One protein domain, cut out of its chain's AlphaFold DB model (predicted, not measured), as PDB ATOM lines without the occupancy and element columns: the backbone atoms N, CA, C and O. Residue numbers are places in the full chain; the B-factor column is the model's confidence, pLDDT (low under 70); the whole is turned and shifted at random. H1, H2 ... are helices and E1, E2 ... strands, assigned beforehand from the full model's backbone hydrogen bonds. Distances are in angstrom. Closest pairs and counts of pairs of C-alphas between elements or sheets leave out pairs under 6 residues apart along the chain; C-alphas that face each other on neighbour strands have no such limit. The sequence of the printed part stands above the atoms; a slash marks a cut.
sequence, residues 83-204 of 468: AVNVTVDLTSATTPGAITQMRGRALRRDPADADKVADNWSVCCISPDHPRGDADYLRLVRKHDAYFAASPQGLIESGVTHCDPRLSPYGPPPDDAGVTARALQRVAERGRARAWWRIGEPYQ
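This is residues 83 to 204 of the 468 residues of a protein of Mycobacterium kansasii (UniProt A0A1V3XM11). Two short parallel strands, E1 and E2, have H1 over one face, H2 past their ends and H3 beyond E2. The mostly helix domain has 122 printed residues, under half in named elements, in order E1, H1, E2, H2, H3. It is compact, radius of gyration of the C-alphas 15.0 A, spanning 48 by 28 by 27 A.

E1, residues 86 to 89, H1, residues 96 to 106, and E2, residues 119 to 122, form a strand-helix-strand unit, its crossover right-handed; look at N 87 and O 119, within hydrogen-bond range at 2.9 A. H2, residues 135 to 145, is near H1, closest at C-alphas 143 and 99, 6.7 A. H3, residues 176 to 196, is apart from both helices. Every O i to N i+4 pair in H2 is within range, 5 of 7 in H1, 9 of 17 in H3.

Find E1 beginning at C-alpha 86, (-40.238, -10.232, -39.549); H3, with a kink of 82 degrees near residue 190, ends at C-alpha 196, (-49.473, -13.396, -54.073).

The printed part has no cut; the link H2 to H3 is long; no printed residue is under 70 in pLDDT.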
ATOM      1  N   ALA A  83     -43.417  -0.918 -37.412       89.88
ATOM      2  CA  ALA A  83     -42.376  -1.229 -38.399       89.88
ATOM      3  C   ALA A  83     -41.884  -2.692 -38.390       89.88
ATOM      4  O   ALA A  83     -41.107  -3.087 -39.260       89.88
ATOM      5  N   VAL A  84     -42.304  -3.535 -37.432       91.31
ATOM      6  CA  VAL A  84     -41.869  -4.947 -37.391       91.31
ATOM      7  C   VAL A  84     -42.401  -5.682 -38.604       91.31
ATOM      8  O   VAL A  84     -43.608  -5.824 -38.767       91.31
ATOM      9  N   ASN A  85     -41.500  -6.203 -39.423       90.56
ATOM     10  CA  ASN A  85     -41.831  -6.894 -40.662       90.56
ATOM     11  C   ASN A  85     -41.385  -8.363 -40.690       90.56
ATOM     12  O   ASN A  85     -41.753  -9.083 -41.611       90.56
ATOM     13  N   VAL A  86     -40.638  -8.829 -39.688       91.56
ATOM     14  CA  VAL A  86     -40.238 -10.232 -39.549       91.56
ATOM     15  C   VAL A  86     -40.444 -10.667 -38.104       91.56
ATOM     16  O   VAL A  86     -40.022  -9.980 -37.177       91.56
ATOM     17  N   THR A  87     -41.087 -11.814 -37.904       91.56
ATOM     18  CA  THR A  87     -41.197 -12.469 -36.593       91.56
ATOM     19  C   THR A  87     -40.655 -13.882 -36.692       91.56
ATOM     20  O   THR A  87     -41.087 -14.642 -37.550       91.56
ATOM     21  N   VAL A  88     -39.743 -14.251 -35.791       92.62
ATOM     22  CA  VAL A  88     -39.237 -15.623 -35.663       92.62
ATOM     23  C   VAL A  88     -39.754 -16.219 -34.361       92.62
ATOM     24  O   VAL A  88     -39.333 -15.834 -33.272       92.62
ATOM     25  N   ASP A  89     -40.704 -17.144 -34.474       90.88
ATOM     26  CA  ASP A  89     -41.324 -17.818 -33.339       90.88
ATOM     27  C   ASP A  89     -40.552 -19.090 -32.961       90.88
ATOM     28  O   ASP A  89     -40.645 -20.124 -33.628       90.88
ATOM     29  N   LEU A  90     -39.821 -18.992 -31.848       91.69
ATOM     30  CA  LEU A  90     -39.088 -20.087 -31.201       91.69
ATOM     31  C   LEU A  90     -39.840 -20.671 -29.987       91.69
ATOM     32  O   LEU A  90     -39.257 -21.367 -29.160       91.69
ATOM     33  N   THR A  91     -41.120 -20.335 -29.810       87.62
ATOM     34  CA  THR A  91     -41.917 -20.767 -28.654       87.62
ATOM     35  C   THR A  91     -42.617 -22.100 -28.912       87.62
ATOM     36  O   THR A  91     -42.853 -22.496 -30.051       87.62
ATOM     37  N   SER A  92     -43.038 -22.786 -27.850       87.12
ATOM     38  CA  SER A  92     -43.855 -24.004 -27.942       87.12
ATOM     39  C   SER A  92     -45.367 -23.735 -28.006       87.12
ATOM     40  O   SER A  92     -46.159 -24.681 -28.026       87.12
ATOM     41  N   ALA A  93     -45.789 -22.465 -28.022       85.94
ATOM     42  CA  ALA A  93     -47.197 -22.088 -27.981       85.94
ATOM     43  C   ALA A  93     -47.917 -22.507 -29.270       85.94
ATOM     44  O   ALA A  93     -47.462 -22.218 -30.371       85.94
ATOM     45  N   THR A  94     -49.051 -23.195 -29.134       86.88
ATOM     46  CA  THR A  94     -49.827 -23.708 -30.281       86.88
ATOM     47  C   THR A  94     -51.301 -23.320 -30.236       86.88
ATOM     48  O   THR A  94     -52.053 -23.688 -31.131       86.88
ATOM     49  N   THR A  95     -51.740 -22.579 -29.214       85.94
ATOM     50  CA  THR A  95     -53.131 -22.130 -29.137       85.94
ATOM     51  C   THR A  95     -53.385 -21.045 -30.189       85.94
ATOM     52  O   THR A  95     -52.561 -20.132 -30.315       85.94
ATOM     53  N   PRO A  96     -54.520 -21.083 -30.919       81.69
ATOM     54  CA  PRO A  96     -54.817 -20.102 -31.966       81.69
ATOM     55  C   PRO A  96     -54.701 -18.654 -31.480       81.69
ATOM     56  O   PRO A  96     -54.072 -17.830 -32.133       81.69
ATOM     57  N   GLY A  97     -55.210 -18.362 -30.277       82.75
ATOM     58  CA  GLY A  97     -55.102 -17.033 -29.672       82.75
ATOM     59  C   GLY A  97     -53.656 -16.561 -29.479       82.75
ATOM     60  O   GLY A  97     -53.346 -15.420 -29.810       82.75
ATOM     61  N   ALA A  98     -52.754 -17.431 -29.010       83.06
ATOM     62  CA  ALA A  98     -51.347 -17.072 -28.820       83.06
ATOM     63  C   ALA A  98     -50.627 -16.855 -30.158       83.06
ATOM     64  O   ALA A  98     -49.875 -15.892 -30.301       83.06
ATOM     65  N   ILE A  99     -50.891 -17.706 -31.153       85.56
ATOM     66  CA  ILE A  99     -50.300 -17.589 -32.493       85.56
ATOM     67  C   ILE A  99     -50.750 -16.289 -33.164       85.56
ATOM     68  O   ILE A  99     -49.910 -15.526 -33.645       85.56
ATOM     69  N   THR A 100     -52.055 -16.005 -33.154       83.69
ATOM     70  CA  THR A 100     -52.619 -14.770 -33.716       83.69
ATOM     71  C   THR A 100     -52.070 -13.541 -33.005       83.69
ATOM     72  O   THR A 100     -51.721 -12.562 -33.657       83.69
ATOM     73  N   GLN A 101     -51.926 -13.590 -31.679       83.06
ATOM     74  CA  GLN A 101     -51.358 -12.485 -30.913       83.06
ATOM     75  C   GLN A 101     -49.894 -12.217 -31.287       83.06
ATOM     76  O   GLN A 101     -49.520 -11.060 -31.470       83.06
ATOM     77  N   MET A 102     -49.079 -13.268 -31.423       82.44
ATOM     78  CA  MET A 102     -47.661 -13.151 -31.769       82.44
ATOM     79  C   MET A 102     -47.463 -12.674 -33.212       82.44
ATOM     80  O   MET A 102     -46.780 -11.679 -33.441       82.44
ATOM     81  N   ARG A 103     -48.103 -13.334 -34.185       85.69
ATOM     82  CA  ARG A 103     -47.992 -12.993 -35.618       85.69
ATOM     83  C   ARG A 103     -48.660 -11.659 -35.953       85.69
ATOM     84  O   ARG A 103     -48.168 -10.904 -36.787       85.69
ATOM     85  N   GLY A 104     -49.750 -11.330 -35.258       83.19
ATOM     86  CA  GLY A 104     -50.497 -10.084 -35.424       83.19
ATOM     87  C   GLY A 104     -49.664  -8.826 -35.186       83.19
ATOM     88  O   GLY A 104     -49.998  -7.776 -35.726       83.19
ATOM     89  N   ARG A 105     -48.556  -8.916 -34.435       83.00
ATOM     90  CA  ARG A 105     -47.636  -7.786 -34.228       83.00
ATOM     91  C   ARG A 105     -46.980  -7.347 -35.525       83.00
ATOM     92  O   ARG A 105     -47.032  -6.166 -35.857       83.00
ATOM     93  N   ALA A 106     -46.433  -8.295 -36.282       87.50
ATOM     94  CA  ALA A 106     -45.801  -7.988 -37.556       87.50
ATOM     95  C   ALA A 106     -46.825  -7.612 -38.638       87.50
ATOM     96  O   ALA A 106     -46.511  -6.825 -39.522       87.50
ATOM     97  N   LEU A 107     -48.063  -8.110 -38.550       87.69
ATOM     98  CA  LEU A 107     -49.130  -7.818 -39.520       87.69
ATOM     99  C   LEU A 107     -49.741  -6.414 -39.398       87.69
ATOM    100  O   LEU A 107     -50.530  -6.021 -40.256       87.69
ATOM    101  N   ARG A 108     -49.415  -5.650 -38.347       88.19
ATOM    102  CA  ARG A 108     -49.891  -4.265 -38.217       88.19
ATOM    103  C   ARG A 108     -49.455  -3.443 -39.427       88.19
ATOM    104  O   ARG A 108     -48.305  -3.538 -39.854       88.19
ATOM    105  N   ARG A 109     -50.371  -2.629 -39.955       88.50
ATOM    106  CA  ARG A 109     -50.052  -1.674 -41.020       88.50
ATOM    107  C   ARG A 109     -49.097  -0.626 -40.466       88.50
ATOM    108  O   ARG A 109     -49.347  -0.090 -39.389       88.50
ATOM    109  N   ASP A 110     -48.029  -0.366 -41.203       91.19
ATOM    110  CA  ASP A 110     -47.109   0.717 -40.895       91.19
ATOM    111  C   ASP A 110     -47.550   1.967 -41.669       91.19
ATOM    112  O   ASP A 110     -47.585   1.925 -42.899       91.19
ATOM    113  N   PRO A 111     -47.910   3.074 -40.996       89.44
ATOM    114  CA  PRO A 111     -48.229   4.325 -41.678       89.44
ATOM    115  C   PRO A 111     -47.077   4.867 -42.537       89.44
ATOM    116  O   PRO A 111     -47.335   5.617 -43.474       89.44
ATOM    117  N   ALA A 112     -45.828   4.508 -42.222       90.19
ATOM    118  CA  ALA A 112     -44.648   4.931 -42.969       90.19
ATOM    119  C   ALA A 112     -44.306   4.009 -44.156       90.19
ATOM    120  O   ALA A 112     -43.515   4.402 -45.011       90.19
ATOM    121  N   ASP A 113     -44.895   2.809 -44.230       89.88
ATOM    122  CA  ASP A 113     -44.650   1.827 -45.291       89.88
ATOM    123  C   ASP A 113     -45.958   1.119 -45.689       89.88
ATOM    124  O   ASP A 113     -46.365   0.107 -45.110       89.88
ATOM    125  N   ALA A 114     -46.615   1.659 -46.719       87.62
ATOM    126  CA  ALA A 114     -47.850   1.103 -47.269       87.62
ATOM    127  C   ALA A 114     -47.648  -0.249 -47.979       87.62
ATOM    128  O   ALA A 114     -48.613  -0.994 -48.166       87.62
ATOM    129  N   ASP A 115     -46.410  -0.577 -48.359       88.38
ATOM    130  CA  ASP A 115     -46.059  -1.812 -49.062       88.38
ATOM    131  C   ASP A 115     -45.528  -2.900 -48.128       88.38
ATOM    132  O   ASP A 115     -45.167  -3.998 -48.574       88.38
ATOM    133  N   LYS A 116     -45.540  -2.632 -46.820       90.12
ATOM    134  CA  LYS A 116     -45.087  -3.558 -45.798       90.12
ATOM    135  C   LYS A 116     -45.812  -4.902 -45.889       90.12
ATOM    136  O   LYS A 116     -47.014  -5.023 -45.657       90.12
ATOM    137  N   VAL A 117     -45.016  -5.950 -46.081       89.06
ATOM    138  CA  VAL A 117     -45.399  -7.347 -45.842       89.06
ATOM    139  C   VAL A 117     -44.683  -7.902 -44.616       89.06
ATOM    140  O   VAL A 117     -43.580  -7.453 -44.280       89.06
ATOM    141  N   ALA A 118     -45.309  -8.874 -43.953       89.44
ATOM    142  CA  ALA A 118     -44.785  -9.504 -42.750       89.44
ATOM    143  C   ALA A 118     -44.404 -10.971 -42.991       89.44
ATOM    144  O   ALA A 118     -45.261 -11.771 -43.372       89.44
ATOM    145  N   ASP A 119     -43.160 -11.329 -42.677       90.19
ATOM    146  CA  ASP A 119     -42.676 -12.706 -42.741       90.19
ATOM    147  C   ASP A 119     -42.711 -13.335 -41.345       90.19
ATOM    148  O   ASP A 119     -41.982 -12.942 -40.430       90.19
ATOM    149  N   ASN A 120     -43.571 -14.337 -41.176       90.31
ATOM    150  CA  ASN A 120     -43.752 -15.042 -39.913       90.31
ATOM    151  C   ASN A 120     -43.103 -16.426 -39.986       90.31
ATOM    152  O   ASN A 120     -43.641 -17.348 -40.596       90.31
ATOM    153  N   TRP A 121     -41.961 -16.571 -39.326       91.38
ATOM    154  CA  TRP A 121     -41.183 -17.799 -39.256       91.38
ATOM    155  C   TRP A 121     -41.575 -18.618 -38.034       91.38
ATOM    156  O   TRP A 121     -41.769 -18.091 -36.939       91.38
ATOM    157  N   SER A 122     -41.676 -19.929 -38.210       91.56
ATOM    158  CA  SER A 122     -41.816 -20.892 -37.121       91.56
ATOM    159  C   SER A 122     -40.711 -21.922 -37.277       91.56
ATOM    160  O   SER A 122     -40.574 -22.523 -38.340       91.56
ATOM    161  N   VAL A 123     -39.901 -22.080 -36.237       92.19
ATOM    162  CA  VAL A 123     -38.775 -23.017 -36.237       92.19
ATOM    163  C   VAL A 123     -39.209 -24.296 -35.536       92.19
ATOM    164  O   VAL A 123     -39.875 -24.241 -34.500       92.19
ATOM    165  N   CYS A 124     -38.852 -25.441 -36.105       92.31
ATOM    166  CA  CYS A 124     -39.052 -26.745 -35.489       92.31
ATOM    167  C   CYS A 124     -37.768 -27.561 -35.572       92.31
ATOM    168  O   CYS A 124     -37.045 -27.482 -36.565       92.31
ATOM    169  N   CYS A 125     -37.535 -28.387 -34.559       91.56
ATOM    170  CA  CYS A 125     -36.482 -29.391 -34.577       91.56
ATOM    171  C   CYS A 125     -37.103 -30.780 -34.759       91.56
ATOM    172  O   CYS A 125     -38.159 -31.071 -34.192       91.56
ATOM    173  N   ILE A 126     -36.440 -31.635 -35.536       91.38
ATOM    174  CA  ILE A 126     -36.810 -33.040 -35.725       91.38
ATOM    175  C   ILE A 126     -35.634 -33.890 -35.245       91.38
ATOM    176  O   ILE A 126     -34.483 -33.571 -35.529       91.38
ATOM    177  N   SER A 127     -35.919 -34.958 -34.500       91.06
ATOM    178  CA  SER A 127     -34.908 -35.913 -34.034       91.06
ATOM    179  C   SER A 127     -35.368 -37.345 -34.330       91.06
ATOM    180  O   SER A 127     -36.110 -37.912 -33.529       91.06
ATOM    181  N   PRO A 128     -34.996 -37.934 -35.483       84.56
ATOM    182  CA  PRO A 128     -35.527 -39.228 -35.931       84.56
ATOM    183  C   PRO A 128     -35.316 -40.375 -34.933       84.56
ATOM    184  O   PRO A 128     -36.194 -41.220 -34.777       84.56
ATOM    185  N   ASP A 129     -34.186 -40.366 -34.222       87.38
ATOM    186  CA  ASP A 129     -33.786 -41.441 -33.306       87.38
ATOM    187  C   ASP A 129     -34.364 -41.288 -31.887       87.38
ATOM    188  O   ASP A 129     -34.163 -42.146 -31.027       87.38
ATOM    189  N   HIS A 130     -35.080 -40.193 -31.605       88.50
ATOM    190  CA  HIS A 130     -35.616 -39.911 -30.276       88.50
ATOM    191  C   HIS A 130     -37.107 -40.280 -30.172       88.50
ATOM    192  O   HIS A 130     -37.908 -39.884 -31.023       88.50
ATOM    193  N   PRO A 131     -37.554 -40.936 -29.083       85.25
ATOM    194  CA  PRO A 131     -38.978 -41.141 -28.826       85.25
ATOM    195  C   PRO A 131     -39.738 -39.806 -28.785       85.25
ATOM    196  O   PRO A 131     -39.424 -38.933 -27.978       85.25
ATOM    197  N   ARG A 132     -40.762 -39.626 -29.628       85.94
ATOM    198  CA  ARG A 132     -41.448 -38.327 -29.825       85.94
ATOM    199  C   ARG A 132     -40.545 -37.220 -30.389       85.94
ATOM    200  O   ARG A 132     -40.756 -36.040 -30.110       85.94
ATOM    201  N   GLY A 133     -39.532 -37.577 -31.173       88.06
ATOM    202  CA  GLY A 133     -38.673 -36.626 -31.880       88.06
ATOM    203  C   GLY A 133     -39.371 -35.840 -32.996       88.06
ATOM    204  O   GLY A 133     -38.779 -34.931 -33.572       88.06
ATOM    205  N   ASP A 134     -40.640 -36.143 -33.264       91.12
ATOM    206  CA  ASP A 134     -41.572 -35.413 -34.123       91.12
ATOM    207  C   ASP A 134     -42.444 -34.397 -33.352       91.12
ATOM    208  O   ASP A 134     -43.231 -33.669 -33.955       91.12
ATOM    209  N   ALA A 135     -42.327 -34.306 -32.022       91.56
ATOM    210  CA  ALA A 135     -43.223 -33.486 -31.203       91.56
ATOM    211  C   ALA A 135     -43.223 -31.998 -31.595       91.56
ATOM    212  O   ALA A 135     -44.280 -31.360 -31.594       91.56
ATOM    213  N   ASP A 136     -42.059 -31.443 -31.934       92.12
ATOM    214  CA  ASP A 136     -41.933 -30.054 -32.385       92.12
ATOM    215  C   ASP A 136     -42.481 -29.859 -33.803       92.12
ATOM    216  O   ASP A 136     -43.109 -28.837 -34.090       92.12
ATOM    217  N   TYR A 137     -42.361 -30.872 -34.661       92.88
ATOM    218  CA  TYR A 137     -43.003 -30.881 -35.971       92.88
ATOM    219  C   TYR A 137     -44.535 -30.869 -35.853       92.88
ATOM    220  O   TYR A 137     -45.211 -30.051 -36.474       92.88
ATOM    221  N   LEU A 138     -45.106 -31.698 -34.976       91.25
ATOM    222  CA  LEU A 138     -46.551 -31.696 -34.718       91.25
ATOM    223  C   LEU A 138     -47.036 -30.355 -34.142       91.25
ATOM    224  O   LEU A 138     -48.175 -29.946 -34.380       91.25
ATOM    225  N   ARG A 139     -46.186 -29.631 -33.396       91.88
ATOM    226  CA  ARG A 139     -46.484 -28.249 -32.984       91.88
ATOM    227  C   ARG A 139     -46.475 -27.297 -34.174       91.88
ATOM    228  O   ARG A 139     -47.395 -26.490 -34.262       91.88
ATOM    229  N   LEU A 140     -45.494 -27.393 -35.075       92.81
ATOM    230  CA  LEU A 140     -45.462 -26.609 -36.314       92.81
ATOM    231  C   LEU A 140     -46.757 -26.805 -37.114       92.81
ATOM    232  O   LEU A 140     -47.385 -25.821 -37.494       92.81
ATOM    233  N   VAL A 141     -47.205 -28.051 -37.293       91.25
ATOM    234  CA  VAL A 141     -48.471 -28.357 -37.980       91.25
ATOM    235  C   VAL A 141     -49.634 -27.598 -37.339       91.25
ATOM    236  O   VAL A 141     -50.310 -26.831 -38.025       91.25
ATOM    237  N   ARG A 142     -49.806 -27.708 -36.013       89.75
ATOM    238  CA  ARG A 142     -50.858 -26.978 -35.282       89.75
ATOM    239  C   ARG A 142     -50.740 -25.459 -35.412       89.75
ATOM    240  O   ARG A 142     -51.759 -24.784 -35.511       89.75
ATOM    241  N   LYS A 143     -49.519 -24.906 -35.441       90.69
ATOM    242  CA  LYS A 143     -49.302 -23.455 -35.595       90.69
ATOM    243  C   LYS A 143     -49.796 -22.902 -36.929       90.69
ATOM    244  O   LYS A 143     -50.154 -21.728 -37.005       90.69
ATOM    245  N   HIS A 144     -49.761 -23.711 -37.981       89.50
ATOM    246  CA  HIS A 144     -50.119 -23.282 -39.330       89.50
ATOM    247  C   HIS A 144     -51.535 -23.698 -39.746       89.50
ATOM    248  O   HIS A 144     -52.032 -23.177 -40.736       89.50
ATOM    249  N   ASP A 145     -52.201 -24.573 -38.992       83.38
ATOM    250  CA  ASP A 145     -53.528 -25.112 -39.325       83.38
ATOM    251  C   ASP A 145     -54.634 -24.042 -39.380       83.38
ATOM    252  O   ASP A 145     -55.399 -23.971 -40.338       83.38
ATOM    253  N   ALA A 146     -54.655 -23.141 -38.395       75.25
ATOM    254  CA  ALA A 146     -55.652 -22.074 -38.275       75.25
ATOM    255  C   ALA A 146     -55.190 -20.724 -38.860       75.25
ATOM    256  O   ALA A 146     -55.737 -19.678 -38.513       75.25
ATOM    257  N   TYR A 147     -54.140 -20.719 -39.686       78.88
ATOM    258  CA  TYR A 147     -53.542 -19.491 -40.207       78.88
ATOM    259  C   TYR A 147     -53.398 -19.545 -41.724       78.88
ATOM    260  O   TYR A 147     -52.693 -20.399 -42.260       78.88
ATOM    261  N   PHE A 148     -54.030 -18.591 -42.400       84.69
ATOM    262  CA  PHE A 148     -53.930 -18.434 -43.841       84.69
ATOM    263  C   PHE A 148     -52.637 -17.732 -44.238       84.69
ATOM    264  O   PHE A 148     -52.271 -16.696 -43.677       84.69
ATOM    265  N   ALA A 149     -51.974 -18.269 -45.253       86.88
ATOM    266  CA  ALA A 149     -50.852 -17.613 -45.895       86.88
ATOM    267  C   ALA A 149     -50.948 -17.752 -47.411       86.88
ATOM    268  O   ALA A 149     -51.444 -18.751 -47.933       86.88
ATOM    269  N   ALA A 150     -50.437 -16.745 -48.113       86.00
ATOM    270  CA  ALA A 150     -50.275 -16.815 -49.551       86.00
ATOM    271  C   ALA A 150     -49.150 -17.799 -49.912       86.00
ATOM    272  O   ALA A 150     -48.027 -17.709 -49.404       86.00
ATOM    273  N   SER A 151     -49.454 -18.740 -50.797       79.75
ATOM    274  CA  SER A 151     -48.498 -19.681 -51.360       79.75
ATOM    275  C   SER A 151     -47.891 -19.128 -52.658       79.75
ATOM    276  O   SER A 151     -48.501 -18.283 -53.323       79.75
ATOM    277  N   PRO A 152     -46.717 -19.630 -53.089       72.25
ATOM    278  CA  PRO A 152     -46.116 -19.248 -54.369       72.25
ATOM    279  C   PRO A 152     -47.007 -19.520 -55.588       72.25
ATOM    280  O   PRO A 152     -46.810 -18.931 -56.647       72.25
ATOM    281  N   GLN A 153     -47.994 -20.405 -55.438       70.44
ATOM    282  CA  GLN A 153     -48.982 -20.740 -56.459       70.44
ATOM    283  C   GLN A 153     -50.121 -19.704 -56.549       70.44
ATOM    284  O   GLN A 153     -51.061 -19.909 -57.311       70.44
ATOM    285  N   GLY A 154     -50.057 -18.604 -55.786       73.88
ATOM    286  CA  GLY A 154     -51.079 -17.551 -55.778       73.88
ATOM    287  C   GLY A 154     -52.366 -17.953 -55.053       73.88
ATOM    288  O   GLY A 154     -53.420 -17.371 -55.298       73.88
ATOM    289  N   LEU A 155     -52.288 -18.967 -54.191       77.94
ATOM    290  CA  LEU A 155     -53.405 -19.470 -53.398       77.94
ATOM    291  C   LEU A 155     -53.242 -18.995 -51.963       77.94
ATOM    292  O   LEU A 155     -52.131 -18.977 -51.441       77.94
ATOM    293  N   ILE A 156     -54.341 -18.649 -51.307       86.31
ATOM    294  CA  ILE A 156     -54.330 -18.387 -49.873       86.31
ATOM    295  C   ILE A 156     -54.781 -19.678 -49.202       86.31
ATOM    296  O   ILE A 156     -55.903 -20.127 -49.413       86.31
ATOM    297  N   GLU A 157     -53.891 -20.334 -48.464       84.81
ATOM    298  CA  GLU A 157     -54.162 -21.650 -47.880       84.81
ATOM    299  C   GLU A 157     -53.712 -21.730 -46.420       84.81
ATOM    300  O   GLU A 157     -52.775 -21.046 -45.996       84.81
ATOM    301  N   SER A 158     -54.406 -22.558 -45.643       85.50
ATOM    302  CA  SER A 158     -54.029 -22.908 -44.278       85.50
ATOM    303  C   SER A 158     -53.335 -24.274 -44.221       85.50
ATOM    304  O   SER A 158     -53.395 -25.082 -45.154       85.50
ATOM    305  N   GLY A 159     -52.633 -24.522 -43.118       86.44
ATOM    306  CA  GLY A 159     -51.843 -25.729 -42.882       86.44
ATOM    307  C   GLY A 159     -50.365 -25.563 -43.233       86.44
ATOM    308  O   GLY A 159     -49.971 -24.666 -43.967       86.44
ATOM    309  N   VAL A 160     -49.519 -26.462 -42.724       87.25
ATOM    310  CA  VAL A 160     -48.036 -26.391 -42.805       87.25
ATOM    311  C   VAL A 160     -47.462 -26.318 -44.228       87.25
ATOM    312  O   VAL A 160     -46.296 -26.025 -44.461       87.25
ATOM    313  N   THR A 161     -48.294 -26.595 -45.208       82.38
ATOM    314  CA  THR A 161     -47.910 -26.811 -46.590       82.38
ATOM    315  C   THR A 161     -47.725 -25.537 -47.409       82.38
ATOM    316  O   THR A 161     -47.016 -25.580 -48.414       82.38
ATOM    317  N   HIS A 162     -48.274 -24.399 -46.964       84.25
ATOM    318  CA  HIS A 162     -47.925 -23.100 -47.550       84.25
ATOM    319  C   HIS A 162     -46.456 -22.729 -47.286       84.25
ATOM    320  O   HIS A 162     -45.865 -21.929 -48.021       84.25
ATOM    321  N   CYS A 163     -45.848 -23.307 -46.238       87.25
ATOM    322  CA  CYS A 163     -44.428 -23.138 -45.934       87.25
ATOM    323  C   CYS A 163     -43.561 -23.902 -46.939       87.25
ATOM    324  O   CYS A 163     -42.616 -23.340 -47.489       87.25
ATOM    325  N   ASP A 164     -43.897 -25.163 -47.206       86.19
ATOM    326  CA  ASP A 164     -43.268 -25.968 -48.248       86.19
ATOM    327  C   ASP A 164     -44.211 -27.120 -48.665       86.19
ATOM    328  O   ASP A 164     -44.749 -27.814 -47.794       86.19
ATOM    329  N   PRO A 165     -44.409 -27.370 -49.973       79.25
ATOM    330  CA  PRO A 165     -45.308 -28.416 -50.466       79.25
ATOM    331  C   PRO A 165     -44.959 -29.846 -50.035       79.25
ATOM    332  O   PRO A 165     -45.816 -30.727 -50.118       79.25
ATOM    333  N   ARG A 166     -43.713 -30.106 -49.618       80.38
ATOM    334  CA  ARG A 166     -43.274 -31.417 -49.119       80.38
ATOM    335  C   ARG A 166     -43.675 -31.665 -47.669       80.38
ATOM    336  O   ARG A 166     -43.601 -32.808 -47.224       80.38
ATOM    337  N   LEU A 167     -44.080 -30.627 -46.937       86.19
ATOM    338  CA  LEU A 167     -44.558 -30.772 -45.567       86.19
ATOM    339  C   LEU A 167     -45.937 -31.435 -45.547       86.19
ATOM    340  O   LEU A 167     -46.713 -31.369 -46.500       86.19
ATOM    341  N   SER A 168     -46.227 -32.129 -44.454       83.44
ATOM    342  CA  SER A 168     -47.419 -32.959 -44.296       83.44
ATOM    343  C   SER A 168     -47.954 -32.883 -42.870       83.44
ATOM    344  O   SER A 168     -47.158 -32.945 -41.938       83.44
ATOM    345  N   PRO A 169     -49.275 -32.810 -42.640       82.12
ATOM    346  CA  PRO A 169     -49.802 -32.799 -41.276       82.12
ATOM    347  C   PRO A 169     -49.534 -34.110 -40.516       82.12
ATOM    348  O   PRO A 169     -49.552 -34.114 -39.288       82.12
ATOM    349  N   TYR A 170     -49.263 -35.207 -41.229       80.50
ATOM    350  CA  TYR A 170     -49.141 -36.547 -40.648       80.50
ATOM    351  C   TYR A 170     -47.744 -36.891 -40.119       80.50
ATOM    352  O   TYR A 170     -47.608 -37.847 -39.363       80.50
ATOM    353  N   GLY A 171     -46.704 -36.156 -40.516       82.62
ATOM    354  CA  GLY A 171     -45.342 -36.454 -40.080       82.62
ATOM    355  C   GLY A 171     -44.275 -35.616 -40.780       82.62
ATOM    356  O   GLY A 171     -44.573 -34.982 -41.802       82.62
ATOM    357  N   PRO A 172     -43.053 -35.584 -40.219       87.81
ATOM    358  CA  PRO A 172     -41.945 -34.810 -40.761       87.81
ATOM    359  C   PRO A 172     -41.524 -35.305 -42.154       87.81
ATOM    360  O   PRO A 172     -41.684 -36.487 -42.472       87.81
ATOM    361  N   PRO A 173     -40.980 -34.416 -43.006       85.25
ATOM    362  CA  PRO A 173     -40.423 -34.820 -44.289       85.25
ATOM    363  C   PRO A 173     -39.161 -35.681 -44.080       85.25
ATOM    364  O   PRO A 173     -38.428 -35.458 -43.120       85.25
ATOM    365  N   PRO A 174     -38.851 -36.613 -44.999       80.81
ATOM    366  CA  PRO A 174     -37.601 -37.377 -44.951       80.81
ATOM    367  C   PRO A 174     -36.355 -36.534 -45.284       80.81
ATOM    368  O   PRO A 174     -35.251 -36.923 -44.931       80.81
ATOM    369  N   ASP A 175     -36.530 -35.404 -45.980       84.81
ATOM    370  CA  ASP A 175     -35.480 -34.448 -46.365       84.81
ATOM    371  C   ASP A 175     -35.794 -33.076 -45.743       84.81
ATOM    372  O   ASP A 175     -36.457 -32.230 -46.354       84.81
ATOM    373  N   ASP A 176     -35.377 -32.881 -44.495       86.94
ATOM    374  CA  ASP A 176     -35.546 -31.642 -43.727       86.94
ATOM    375  C   ASP A 176     -34.532 -30.555 -44.132       86.94
ATOM    376  O   ASP A 176     -34.881 -29.371 -44.221       86.94
ATOM    377  N   ALA A 177     -33.303 -30.948 -44.472       89.12
ATOM    378  CA  ALA A 177     -32.263 -30.056 -44.979       89.12
ATOM    379  C   ALA A 177     -32.701 -29.345 -46.269       89.12
ATOM    380  O   ALA A 177     -32.573 -28.122 -46.385       89.12
ATOM    381  N   GLY A 178     -33.290 -30.076 -47.220       91.00
ATOM    382  CA  GLY A 178     -33.808 -29.501 -48.456       91.00
ATOM    383  C   GLY A 178     -34.974 -28.537 -48.223       91.00
ATOM    384  O   GLY A 178     -35.063 -27.515 -48.908       91.00
ATOM    385  N   VAL A 179     -35.859 -28.826 -47.260       90.31
ATOM    386  CA  VAL A 179     -36.931 -27.894 -46.852       90.31
ATOM    387  C   VAL A 179     -36.337 -26.615 -46.267       90.31
ATOM    388  O   VAL A 179     -36.724 -25.520 -46.674       90.31
ATOM    389  N   THR A 180     -35.353 -26.736 -45.377       91.94
ATOM    390  CA  THR A 180     -34.676 -25.587 -44.760       91.94
ATOM    391  C   THR A 180     -33.979 -24.718 -45.808       91.94
ATOM    392  O   THR A 180     -34.146 -23.499 -45.811       91.94
ATOM    393  N   ALA A 181     -33.260 -25.332 -46.752       92.50
ATOM    394  CA  ALA A 181     -32.590 -24.616 -47.833       92.50
ATOM    395  C   ALA A 181     -33.579 -23.822 -48.704       92.50
ATOM    396  O   ALA A 181     -33.342 -22.646 -48.984       92.50
ATOM    397  N   ARG A 182     -34.716 -24.423 -49.086       90.31
ATOM    398  CA  ARG A 182     -35.764 -23.720 -49.847       90.31
ATOM    399  C   ARG A 182     -36.411 -22.602 -49.039       90.31
ATOM    400  O   ARG A 182     -36.634 -21.527 -49.585       90.31
ATOM    401  N   ALA A 183     -36.676 -22.815 -47.751       89.69
ATOM    402  CA  ALA A 183     -37.202 -21.764 -46.884       89.69
ATOM    403  C   ALA A 183     -36.252 -20.554 -46.844       89.69
ATOM    404  O   ALA A 183     -36.693 -19.427 -47.052       89.69
ATOM    405  N   LEU A 184     -34.944 -20.781 -46.675       91.06
ATOM    406  CA  LEU A 184     -33.934 -19.716 -46.696       91.06
ATOM    407  C   LEU A 184     -33.846 -19.009 -48.055       91.06
ATOM    408  O   LEU A 184     -33.720 -17.788 -48.095       91.06
ATOM    409  N   GLN A 185     -33.976 -19.736 -49.168       89.75
ATOM    410  CA  GLN A 185     -34.049 -19.128 -50.503       89.75
ATOM    411  C   GLN A 185     -35.277 -18.216 -50.654       89.75
ATOM    412  O   GLN A 185     -35.169 -17.132 -51.229       89.75
ATOM    413  N   ARG A 186     -36.430 -18.603 -50.085       85.75
ATOM    414  CA  ARG A 186     -37.672 -17.811 -50.139       85.75
ATOM    415  C   ARG A 186     -37.570 -16.458 -49.432       85.75
ATOM    416  O   ARG A 186     -38.347 -15.569 -49.768       85.75
ATOM    417  N   VAL A 187     -36.606 -16.252 -48.525       85.75
ATOM    418  CA  VAL A 187     -36.348 -14.938 -47.894       85.75
ATOM    419  C   VAL A 187     -36.129 -13.849 -48.953       85.75
ATOM    420  O   VAL A 187     -36.597 -12.722 -48.797       85.75
ATOM    421  N   ALA A 188     -35.461 -14.185 -50.061       86.19
ATOM    422  CA  ALA A 188     -35.191 -13.245 -51.148       86.19
ATOM    423  C   ALA A 188     -36.446 -12.885 -51.969       86.19
ATOM    424  O   ALA A 188     -36.441 -11.911 -52.719       86.19
ATOM    425  N   GLU A 189     -37.542 -13.634 -51.822       84.44
ATOM    426  CA  GLU A 189     -38.779 -13.455 -52.585       84.44
ATOM    427  C   GLU A 189     -39.817 -12.575 -51.873       84.44
ATOM    428  O   GLU A 189     -40.964 -12.502 -52.316       84.44
ATOM    429  N   ARG A 190     -39.444 -11.869 -50.796       80.81
ATOM    430  CA  ARG A 190     -40.368 -11.052 -49.984       80.81
ATOM    431  C   ARG A 190     -41.223 -10.084 -50.816       80.81
ATOM    432  O   ARG A 190     -42.415  -9.942 -50.561       80.81
ATOM    433  N   GLY A 191     -40.658  -9.480 -51.865       78.56
ATOM    434  CA  GLY A 191     -41.409  -8.608 -52.782       78.56
ATOM    435  C   GLY A 191     -42.535  -9.324 -53.547       78.56
ATOM    436  O   GLY A 191     -43.568  -8.725 -53.837       78.56
ATOM    437  N   ARG A 192     -42.386 -10.628 -53.823       85.31
ATOM    438  CA  ARG A 192     -43.406 -11.452 -54.493       85.31
ATOM    439  C   ARG A 192     -44.565 -11.801 -53.566       85.31
ATOM    440  O   ARG A 192     -45.686 -11.937 -54.047       85.31
ATOM    441  N   ALA A 193     -44.329 -11.883 -52.254       84.31
ATOM    442  CA  ALA A 193     -45.372 -12.197 -51.278       84.31
ATOM    443  C   ALA A 193     -46.544 -11.208 -51.356       84.31
ATOM    444  O   ALA A 193     -47.702 -11.620 -51.335       84.31
ATOM    445  N   ARG A 194     -46.255  -9.912 -51.543       85.12
ATOM    446  CA  ARG A 194     -47.282  -8.874 -51.730       85.12
ATOM    447  C   ARG A 194     -48.160  -9.144 -52.956       85.12
ATOM    448  O   ARG A 194     -49.371  -8.955 -52.889       85.12
ATOM    449  N   ALA A 195     -47.554  -9.594 -54.056       85.94
ATOM    450  CA  ALA A 195     -48.271  -9.933 -55.283       85.94
ATOM    451  C   ALA A 195     -49.142 -11.185 -55.107       85.94
ATOM    452  O   ALA A 195     -50.273 -11.208 -55.581       85.94
ATOM    453  N   TRP A 196     -48.670 -12.201 -54.375       86.81
ATOM    454  CA  TRP A 196     -49.473 -13.396 -54.073       86.81
ATOM    455  C   TRP A 196     -50.696 -13.080 -53.207       86.81
ATOM    456  O   TRP A 196     -51.752 -13.678 -53.395       86.81
ATOM    457  N   TRP A 197     -50.570 -12.107 -52.304       86.69
ATOM    458  CA  TRP A 197     -51.677 -11.578 -51.505       86.69
ATOM    459  C   TRP A 197     -52.642 -10.674 -52.274       86.69
ATOM    460  O   TRP A 197     -53.566 -10.188 -51.637       86.69
ATOM    461  N   ARG A 198     -52.410 -10.386 -53.569       85.81
ATOM    462  CA  ARG A 198     -53.291  -9.602 -54.467       85.81
ATOM    463  C   ARG A 198     -54.001  -8.435 -53.760       85.81
ATOM    464  O   ARG A 198     -55.208  -8.232 -53.879       85.81
ATOM    465  N   ILE A 199     -53.240  -7.686 -52.958       83.94
ATOM    466  CA  ILE A 199     -53.791  -6.687 -52.036       83.94
ATOM    467  C   ILE A 199     -54.483  -5.588 -52.847       83.94
ATOM    468  O   ILE A 199     -53.841  -4.924 -53.657       83.94
ATOM    469  N   GLY A 200     -55.776  -5.381 -52.586       82.75
ATOM    470  CA  GLY A 200     -56.619  -4.412 -53.295       82.75
ATOM    471  C   GLY A 200     -57.543  -5.036 -54.346       82.75
ATOM    472  O   GLY A 200     -58.449  -4.358 -54.822       82.75
ATOM    473  N   GLU A 201     -57.367  -6.317 -54.673       86.25
ATOM    474  CA  GLU A 201     -58.291  -7.065 -55.527       86.25
ATOM    475  C   GLU A 201     -59.472  -7.639 -54.716       86.25
ATOM    476  O   GLU A 201     -59.344  -7.868 -53.509       86.25
ATOM    477  N   PRO A 202     -60.642  -7.870 -55.343       81.75
ATOM    478  CA  PRO A 202     -61.787  -8.455 -54.658       81.75
ATOM    479  C   PRO A 202     -61.548  -9.933 -54.308       81.75
ATOM    480  O   PRO A 202     -61.128 -10.725 -55.153       81.75
ATOM    481  N   TYR A 203     -61.899 -10.296 -53.074       79.19
ATOM    482  CA  TYR A 203     -61.918 -11.665 -52.548       79.19
ATOM    483  C   TYR A 203     -63.356 -12.137 -52.342       79.19
ATOM    484  O   TYR A 203     -64.225 -11.327 -52.013       79.19
ATOM    485  N   GLN A 204     -63.618 -13.436 -52.510       77.25
ATOM    486  CA  GLN A 204     -64.946 -13.996 -52.220       77.25
ATOM    487  C   GLN A 204     -65.212 -14.078 -50.710       77.25
ATOM    488  O   GLN A 204     -66.362 -14.008 -50.283       77.25
TER     489      GLN A 204